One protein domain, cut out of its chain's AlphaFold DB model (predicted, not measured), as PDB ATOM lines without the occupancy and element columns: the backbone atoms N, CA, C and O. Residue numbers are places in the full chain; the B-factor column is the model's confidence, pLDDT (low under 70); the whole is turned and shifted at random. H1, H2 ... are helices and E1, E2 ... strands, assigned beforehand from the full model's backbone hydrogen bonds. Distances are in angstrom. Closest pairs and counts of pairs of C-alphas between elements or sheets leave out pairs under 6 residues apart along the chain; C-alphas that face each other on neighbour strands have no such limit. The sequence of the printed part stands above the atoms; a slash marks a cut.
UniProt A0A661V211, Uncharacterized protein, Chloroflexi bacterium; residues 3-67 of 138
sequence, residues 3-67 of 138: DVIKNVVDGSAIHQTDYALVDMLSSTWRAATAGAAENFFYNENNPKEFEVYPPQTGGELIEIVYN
ATOM      1  N   ASP A   3     191.261 179.359 157.734       82.00
ATOM      2  CA  ASP A   3     190.862 180.138 158.897       82.00
ATOM      3  C   ASP A   3     189.510 180.795 158.611       82.00
ATOM      4  O   ASP A   3     189.312 181.359 157.533       82.00
ATOM      5  N   VAL A   4     188.564 180.674 159.539       82.06
ATOM      6  CA  VAL A   4     187.217 181.245 159.414       82.06
ATOM      7  C   VAL A   4     187.123 182.398 160.399       82.06
ATOM      8  O   VAL A   4     187.172 182.189 161.605       82.06
ATOM      9  N   ILE A   5     186.994 183.618 159.883       84.12
ATOM     10  CA  ILE A   5     187.197 184.837 160.673       84.12
ATOM     11  C   ILE A   5     185.899 185.271 161.351       84.12
ATOM     12  O   ILE A   5     185.857 185.517 162.558       84.12
ATOM     13  N   LYS A   6     184.837 185.435 160.558       86.31
ATOM     14  CA  LYS A   6     183.582 186.015 161.033       86.31
ATOM     15  C   LYS A   6     182.393 185.664 160.157       86.31
ATOM     16  O   LYS A   6     182.543 185.401 158.961       86.31
ATOM     17  N   ASN A   7     181.210 185.756 160.743       84.44
ATOM     18  CA  ASN A   7     179.967 185.863 160.001       84.44
ATOM     19  C   ASN A   7     179.856 187.282 159.408       84.44
ATOM     20  O   ASN A   7     180.123 188.292 160.058       84.44
ATOM     21  N   VAL A   8     179.526 187.360 158.121       84.62
ATOM     22  CA  VAL A   8     179.499 188.603 157.336       84.62
ATOM     23  C   VAL A   8     178.231 189.421 157.603       84.62
ATOM     24  O   VAL A   8     178.232 190.633 157.403       84.62
ATOM     25  N   VAL A   9     177.148 188.776 158.039       81.31
ATOM     26  CA  VAL A   9     175.838 189.404 158.259       81.31
ATOM     27  C   VAL A   9     175.816 190.189 159.567       81.31
ATOM     28  O   VAL A   9     175.330 191.319 159.590       81.31
ATOM     29  N   ASP A  10     176.327 189.603 160.645       82.75
ATOM     30  CA  ASP A  10     176.298 190.195 161.986       82.75
ATOM     31  C   ASP A  10     177.680 190.654 162.484       82.75
ATOM     32  O   ASP A  10     177.763 191.433 163.434       82.75
ATOM     33  N   GLY A  11     178.762 190.236 161.820       83.06
ATOM     34  CA  GLY A  11     180.133 190.541 162.219       83.06
ATOM     35  C   GLY A  11     180.640 189.704 163.396       83.06
ATOM     36  O   GLY A  11     181.727 189.995 163.900       83.06
ATOM     37  N   SER A  12     179.884 188.698 163.842       86.00
ATOM     38  CA  SER A  12     180.263 187.833 164.959       86.00
ATOM     39  C   SER A  12     181.510 187.027 164.609       86.00
ATOM     40  O   SER A  12     181.618 186.468 163.516       86.00
ATOM     41  N   ALA A  13     182.467 186.976 165.537       86.56
ATOM     42  CA  ALA A  13     183.676 186.181 165.369       86.56
ATOM     43  C   ALA A  13     183.341 184.684 165.391       86.56
ATOM     44  O   ALA A  13     182.487 184.251 166.163       86.56
ATOM     45  N   ILE A  14     184.043 183.911 164.564       88.81
ATOM     46  CA  ILE A  14     183.929 182.451 164.527       88.81
ATOM     47  C   ILE A  14     185.238 181.873 165.060       88.81
ATOM     48  O   ILE A  14     186.321 182.278 164.646       88.81
ATOM     49  N   HIS A  15     185.154 180.951 166.015       88.12
ATOM     50  CA  HIS A  15     186.327 180.463 166.738       88.12
ATOM     51  C   HIS A  15     186.762 179.074 166.274       88.12
ATOM     52  O   HIS A  15     185.938 178.173 166.111       88.12
ATOM     53  N   GLN A  16     188.071 178.878 166.098       88.69
ATOM     54  CA  GLN A  16     188.612 177.545 165.847       88.69
ATOM     55  C   GLN A  16     188.517 176.708 167.126       88.69
ATOM     56  O   GLN A  16     189.089 177.083 168.152       88.69
ATOM     57  N   THR A  17     187.865 175.550 167.045       89.00
ATOM     58  CA  THR A  17     187.709 174.618 168.171       89.00
ATOM     59  C   THR A  17     188.137 173.201 167.764       89.00
ATOM     60  O   THR A  17     188.221 172.871 166.581       89.00
ATOM     61  N   ASP A  18     188.459 172.357 168.749       85.81
ATOM     62  CA  ASP A  18     188.788 170.944 168.538       85.81
ATOM     63  C   ASP A  18     187.515 170.086 168.472       85.81
ATOM     64  O   ASP A  18     186.614 170.205 169.311       85.81
ATOM     65  N   TYR A  19     187.479 169.173 167.502       86.50
ATOM     66  CA  TYR A  19     186.439 168.158 167.353       86.50
ATOM     67  C   TYR A  19     186.182 167.406 168.659       86.50
ATOM     68  O   TYR A  19     185.028 167.204 169.034       86.50
ATOM     69  N   ALA A  20     187.243 167.052 169.391       86.06
ATOM     70  CA  ALA A  20     187.131 166.262 170.612       86.06
ATOM     71  C   ALA A  20     186.301 166.954 171.707       86.06
ATOM     72  O   ALA A  20     185.613 166.281 172.476       86.06
ATOM     73  N   LEU A  21     186.341 168.290 171.781       86.19
ATOM     74  CA  LEU A  21     185.598 169.045 172.791       86.19
ATOM     75  C   LEU A  21     184.095 169.013 172.518       86.19
ATOM     76  O   LEU A  21     183.303 168.785 173.432       86.19
ATOM     77  N   VAL A  22     183.697 169.202 171.261       85.19
ATOM     78  CA  VAL A  22     182.277 169.226 170.895       85.19
ATOM     79  C   VAL A  22     181.702 167.819 170.802       85.19
ATOM     80  O   VAL A  22     180.595 167.599 171.289       85.19
ATOM     81  N   ASP A  23     182.469 166.838 170.320       87.75
ATOM     82  CA  ASP A  23     182.062 165.429 170.344       87.75
ATOM     83  C   ASP A  23     181.853 164.913 171.784       87.75
ATOM     84  O   ASP A  23     180.966 164.089 172.018       87.75
ATOM     85  N   MET A  24     182.620 165.415 172.764       88.12
ATOM     86  CA  MET A  24     182.444 165.081 174.185       88.12
ATOM     87  C   MET A  24     181.142 165.645 174.765       88.12
ATOM     88  O   MET A  24     180.484 164.975 175.562       88.12
ATOM     89  N   LEU A  25     180.772 166.871 174.387       85.25
ATOM     90  CA  LEU A  25     179.551 167.524 174.863       85.25
ATOM     91  C   LEU A  25     178.302 167.005 174.140       85.25
ATOM     92  O   LEU A  25     177.239 166.869 174.746       85.25
ATOM     93  N   SER A  26     178.419 166.718 172.846       84.31
ATOM     94  CA  SER A  26     177.333 166.218 172.013       84.31
ATOM     95  C   SER A  26     177.888 165.484 170.797       84.31
ATOM     96  O   SER A  26     178.178 166.092 169.776       84.31
ATOM     97  N   SER A  27     177.959 164.154 170.842       87.44
ATOM     98  CA  SER A  27     178.443 163.346 169.708       87.44
ATOM     99  C   SER A  27     177.580 163.456 168.441       87.44
ATOM    100  O   SER A  27     178.018 163.088 167.352       87.44
ATOM    101  N   THR A  28     176.353 163.968 168.557       90.50
ATOM    102  CA  THR A  28     175.416 164.163 167.443       90.50
ATOM    103  C   THR A  28     175.314 165.621 167.002       90.50
ATOM    104  O   THR A  28     174.337 165.985 166.349       90.50
ATOM    105  N   TRP A  29     176.286 166.472 167.342       87.81
ATOM    106  CA  TRP A  29     176.245 167.910 167.043       87.81
ATOM    107  C   TRP A  29     176.068 168.228 165.551       87.81
ATOM    108  O   TRP A  29     175.416 169.210 165.208       87.81
ATOM    109  N   ARG A  30     176.556 167.362 164.654       88.44
ATOM    110  CA  ARG A  30     176.370 167.483 163.194       88.44
ATOM    111  C   ARG A  30     174.909 167.341 162.746       88.44
ATOM    112  O   ARG A  30     174.562 167.760 161.650       88.44
ATOM    113  N   ALA A  31     174.060 166.750 163.586       89.69
ATOM    114  CA  ALA A  31     172.618 166.611 163.380       89.69
ATOM    115  C   ALA A  31     171.797 167.529 164.307       89.69
ATOM    116  O   ALA A  31     170.582 167.360 164.424       89.69
ATOM    117  N   ALA A  32     172.447 168.471 164.998       87.62
ATOM    118  CA  ALA A  32     171.760 169.460 165.816       87.62
ATOM    119  C   ALA A  32     170.932 170.423 164.948       87.62
ATOM    120  O   ALA A  32     171.051 170.470 163.723       87.62
ATOM    121  N   THR A  33     170.076 171.207 165.598       89.19
ATOM    122  CA  THR A  33     169.345 172.285 164.931       89.19
ATOM    123  C   THR A  33     170.324 173.280 164.314       89.19
ATOM    124  O   THR A  33     171.290 173.679 164.965       89.19
ATOM    125  N   ALA A  34     170.059 173.681 163.070       88.62
ATOM    126  CA  ALA A  34     170.883 174.670 162.396       88.62
ATOM    127  C   ALA A  34     170.767 176.050 163.061       88.62
ATOM    128  O   ALA A  34     169.679 176.443 163.488       88.62
ATOM    129  N   GLY A  35     171.891 176.761 163.164       86.31
ATOM    130  CA  GLY A  35     172.011 178.057 163.850       86.31
ATOM    131  C   GLY A  35     172.878 179.033 163.059       86.31
ATOM    132  O   GLY A  35     173.040 178.820 161.873       86.31
ATOM    133  N   ALA A  36     173.426 180.082 163.672       86.94
ATOM    134  CA  ALA A  36     174.539 180.844 163.084       86.94
ATOM    135  C   ALA A  36     175.859 180.152 163.452       86.94
ATOM    136  O   ALA A  36     175.934 179.578 164.536       86.94
ATOM    137  N   ALA A  37     176.872 180.157 162.588       89.25
ATOM    138  CA  ALA A  37     178.154 179.535 162.885       89.25
ATOM    139  C   ALA A  37     178.895 180.322 163.976       89.25
ATOM    140  O   ALA A  37     179.162 181.510 163.834       89.25
ATOM    141  N   GLU A  38     179.256 179.638 165.059       88.69
ATOM    142  CA  GLU A  38     180.015 180.213 166.179       88.69
ATOM    143  C   GLU A  38     181.416 179.601 166.270       88.69
ATOM    144  O   GLU A  38     182.384 180.254 166.655       88.69
ATOM    145  N   ASN A  39     181.528 178.326 165.902       89.44
ATOM    146  CA  ASN A  39     182.768 177.573 165.927       89.44
ATOM    147  C   ASN A  39     183.032 176.952 164.563       89.44
ATOM    148  O   ASN A  39     182.100 176.508 163.889       89.44
ATOM    149  N   PHE A  40     184.302 176.848 164.194       91.56
ATOM    150  CA  PHE A  40     184.740 176.055 163.057       91.56
ATOM    151  C   PHE A  40     185.784 175.028 163.480       91.56
ATOM    152  O   PHE A  40     186.543 175.216 164.433       91.56
ATOM    153  N   PHE A  41     185.824 173.935 162.735       88.69
ATOM    154  CA  PHE A  41     186.723 172.821 162.958       88.69
ATOM    155  C   PHE A  41     187.470 172.541 161.667       88.69
ATOM    156  O   PHE A  41     186.878 172.359 160.601       88.69
ATOM    157  N   TYR A  42     188.788 172.479 161.773       87.50
ATOM    158  CA  TYR A  42     189.679 172.250 160.649       87.50
ATOM    159  C   TYR A  42     190.711 171.199 161.043       87.50
ATOM    160  O   TYR A  42     191.360 171.319 162.082       87.50
ATOM    161  N   ASN A  43     190.850 170.161 160.218       81.88
ATOM    162  CA  ASN A  43     191.846 169.114 160.408       81.88
ATOM    163  C   ASN A  43     192.969 169.300 159.390       81.88
ATOM    164  O   ASN A  43     192.748 169.204 158.185       81.88
ATOM    165  N   GLU A  44     194.194 169.488 159.869       78.69
ATOM    166  CA  GLU A  44     195.370 169.646 159.008       78.69
ATOM    167  C   GLU A  44     195.631 168.425 158.112       78.69
ATOM    168  O   GLU A  44     196.170 168.574 157.017       78.69
ATOM    169  N   ASN A  45     195.197 167.229 158.531       79.44
ATOM    170  CA  ASN A  45     195.306 166.005 157.733       79.44
ATOM    171  C   ASN A  45     194.267 165.924 156.603       79.44
ATOM    172  O   ASN A  45     194.460 165.167 155.653       79.44
ATOM    173  N   ASN A  46     193.171 166.686 156.694       79.50
ATOM    174  CA  ASN A  46     192.159 166.802 155.644       79.50
ATOM    175  C   ASN A  46     191.892 168.287 155.333       79.50
ATOM    176  O   ASN A  46     190.835 168.817 155.670       79.50
ATOM    177  N   PRO A  47     192.841 168.981 154.679       75.25
ATOM    178  CA  PRO A  47     192.814 170.436 154.550       75.25
ATOM    179  C   PRO A  47     191.753 170.959 153.569       75.25
ATOM    180  O   PRO A  47     191.640 172.168 153.380       75.25
ATOM    181  N   LYS A  48     191.027 170.063 152.890       78.25
ATOM    182  CA  LYS A  48     190.016 170.415 151.886       78.25
ATOM    183  C   LYS A  48     188.638 170.656 152.486       78.25
ATOM    184  O   LYS A  48     187.768 171.173 151.792       78.25
ATOM    185  N   GLU A  49     188.442 170.265 153.737       82.81
ATOM    186  CA  GLU A  49     187.147 170.297 154.395       82.81
ATOM    187  C   GLU A  49     187.286 170.979 155.753       82.81
ATOM    188  O   GLU A  49     188.260 170.787 156.485       82.81
ATOM    189  N   PHE A  50     186.292 171.791 156.080       87.62
ATOM    190  CA  PHE A  50     186.086 172.324 157.413       87.62
ATOM    191  C   PHE A  50     184.612 172.142 157.762       87.62
ATOM    192  O   PHE A  50     183.749 172.135 156.882       87.62
ATOM    193  N   GLU A  51     184.334 171.986 159.047       89.31
ATOM    194  CA  GLU A  51     182.973 171.893 159.565       89.31
ATOM    195  C   GLU A  51     182.704 173.082 160.491       89.31
ATOM    196  O   GLU A  51     183.636 173.691 161.016       89.31
ATOM    197  N   VAL A  52     181.435 173.430 160.699       90.62
ATOM    198  CA  VAL A  52     181.019 174.540 161.569       90.62
ATOM    199  C   VAL A  52     179.948 174.089 162.553       90.62
ATOM    200  O   VAL A  52     179.140 173.214 162.238       90.62
ATOM    201  N   TYR A  53     179.941 174.688 163.739       88.50
ATOM    202  CA  TYR A  53     178.925 174.479 164.764       88.50
ATOM    203  C   TYR A  53     178.338 175.817 165.239       88.50
ATOM    204  O   TYR A  53     179.115 176.735 165.520       88.50
ATOM    205  N   PRO A  54     177.011 175.912 165.446       90.94
ATOM    206  CA  PRO A  54     175.942 175.014 164.979       90.94
ATOM    207  C   PRO A  54     176.012 174.635 163.483       90.94
ATOM    208  O   PRO A  54     176.553 175.413 162.689       90.94
ATOM    209  N   PRO A  55     175.507 173.447 163.082       88.44
ATOM    210  CA  PRO A  55     175.555 173.011 161.687       88.44
ATOM    211  C   PRO A  55     174.738 173.951 160.794       88.44
ATOM    212  O   PRO A  55     173.730 174.506 161.220       88.44
ATOM    213  N   GLN A  56     175.149 174.109 159.538       86.69
ATOM    214  CA  GLN A  56     174.512 175.033 158.598       86.69
ATOM    215  C   GLN A  56     173.722 174.298 157.520       86.69
ATOM    216  O   GLN A  56     174.225 173.370 156.892       86.69
ATOM    217  N   THR A  57     172.496 174.756 157.248       82.06
ATOM    218  CA  THR A  57     171.671 174.283 156.115       82.06
ATOM    219  C   THR A  57     171.744 175.207 154.892       82.06
ATOM    220  O   THR A  57     171.057 174.967 153.900       82.06
ATOM    221  N   GLY A  58     172.580 176.251 154.954       77.69
ATOM    222  CA  GLY A  58     172.784 177.245 153.898       77.69
ATOM    223  C   GLY A  58     172.141 178.603 154.203       77.69
ATOM    224  O   GLY A  58     171.211 178.700 154.997       77.69
ATOM    225  N   GLY A  59     172.649 179.654 153.552       76.12
ATOM    226  CA  GLY A  59     172.160 181.036 153.687       76.12
ATOM    227  C   GLY A  59     173.019 181.944 154.571       76.12
ATOM    228  O   GLY A  59     172.867 183.160 154.500       76.12
ATOM    229  N   GLU A  60     173.950 181.382 155.343       82.88
ATOM    230  CA  GLU A  60     174.948 182.154 156.081       82.88
ATOM    231  C   GLU A  60     176.141 182.513 155.184       82.88
ATOM    232  O   GLU A  60     176.599 181.709 154.370       82.88
ATOM    233  N   LEU A  61     176.632 183.743 155.333       85.75
ATOM    234  CA  LEU A  61     177.835 184.235 154.673       85.75
ATOM    235  C   LEU A  61     178.942 184.314 155.721       85.75
ATOM    236  O   LEU A  61     178.808 185.055 156.692       85.75
ATOM    237  N   ILE A  62     180.030 183.579 155.511       87.06
ATOM    238  CA  ILE A  62     181.216 183.601 156.371       87.06
ATOM    239  C   ILE A  62     182.426 184.088 155.581       87.06
ATOM    240  O   ILE A  62     182.534 183.857 154.375       87.06
ATOM    241  N   GLU A  63     183.336 184.767 156.264       85.88
ATOM    242  CA  GLU A  63     184.617 185.182 155.708       85.88
ATOM    243  C   GLU A  63     185.689 184.152 156.056       85.88
ATOM    244  O   GLU A  63     185.880 183.817 157.228       85.88
ATOM    245  N   ILE A  64     186.386 183.658 155.032       85.69
ATOM    246  CA  ILE A  64     187.434 182.648 155.176       85.69
ATOM    247  C   ILE A  64     188.737 183.119 154.537       85.69
ATOM    248  O   ILE A  64     188.739 183.743 153.476       85.69
ATOM    249  N   VAL A  65     189.851 182.741 155.153       84.19
ATOM    250  CA  VAL A  65     191.194 182.837 154.585       84.19
ATOM    251  C   VAL A  65     191.692 181.423 154.350       84.19
ATOM    252  O   VAL A  65     191.700 180.595 155.257       84.19
ATOM    253  N   TYR A  66     192.098 181.118 153.121       81.81
ATOM    254  CA  TYR A  66     192.582 179.790 152.769       81.81
ATOM    255  C   TYR A  66     193.750 179.852 151.795       81.81
ATOM    256  O   TYR A  66     193.887 180.787 151.006       81.81
ATOM    257  N   ASN A  67     194.570 178.803 151.812       75.75
ATOM    258  CA  ASN A  67     195.635 178.645 150.827       75.75
ATOM    259  C   ASN A  67     195.032 178.092 149.535       75.75
ATOM    260  O   ASN A  67     194.728 176.900 149.445       75.75
TER     261      ASN A  67
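Overview. This is residues 3 to 67 of the 138 residues of an uncharacterized protein of Chloroflexi bacterium (UniProt A0A661V211). With little regular structure, this is a small loop-rich domain: hairpin E2-E3 in the middle, the two-stranded ribbon E1-E4 on one side and short helix H1 on the other. The 65 printed residues hold E1, H1, E2, E3, E4 in that order, both sheets antiparallel; the class is mixed, with 25 residues in named elements. It is compact, radius of gyration of the C-alphas 11.6 A, spanning 29 by 28 by 17 A.

Arrangement. E1, residues 3 to 7, is antiparallel to E4, residues 62 to 66, at 165 degrees; N 5 and O 63 are 2.9 A apart, within hydrogen-bond range. In H1, residues 19 to 25, every O i to N i+4 pair is within range. The closest C-alphas of H1 and E2, residues 39 to 42, are Tyr 19 and Phe 41, 6.4 A. Residues 15 to 16 pair parallel with 39 to 40. E2 and E3, residues 50 to 53, form an antiparallel hairpin at 158 degrees; N 41 and O 51 are 2.8 A apart, within range. H1 and E4 are apart.

Along the chain. E1 begins at C-alpha 3 (190.862, 180.138, 158.897) and is 12.4 A long, H1 10.2 A, E2 10.2 A, E3 10.5 A; E4, 12.5 A, ends at C-alpha 66 (192.582, 179.790, 152.769).

Size, cuts and confidence. The farthest C-alphas, Asp 10 and Asn 45, are 31.1 A apart. The printed part has no cut; links E1 to H1 and H1 to E2 are long. No printed residue is under 70 in pLDDT.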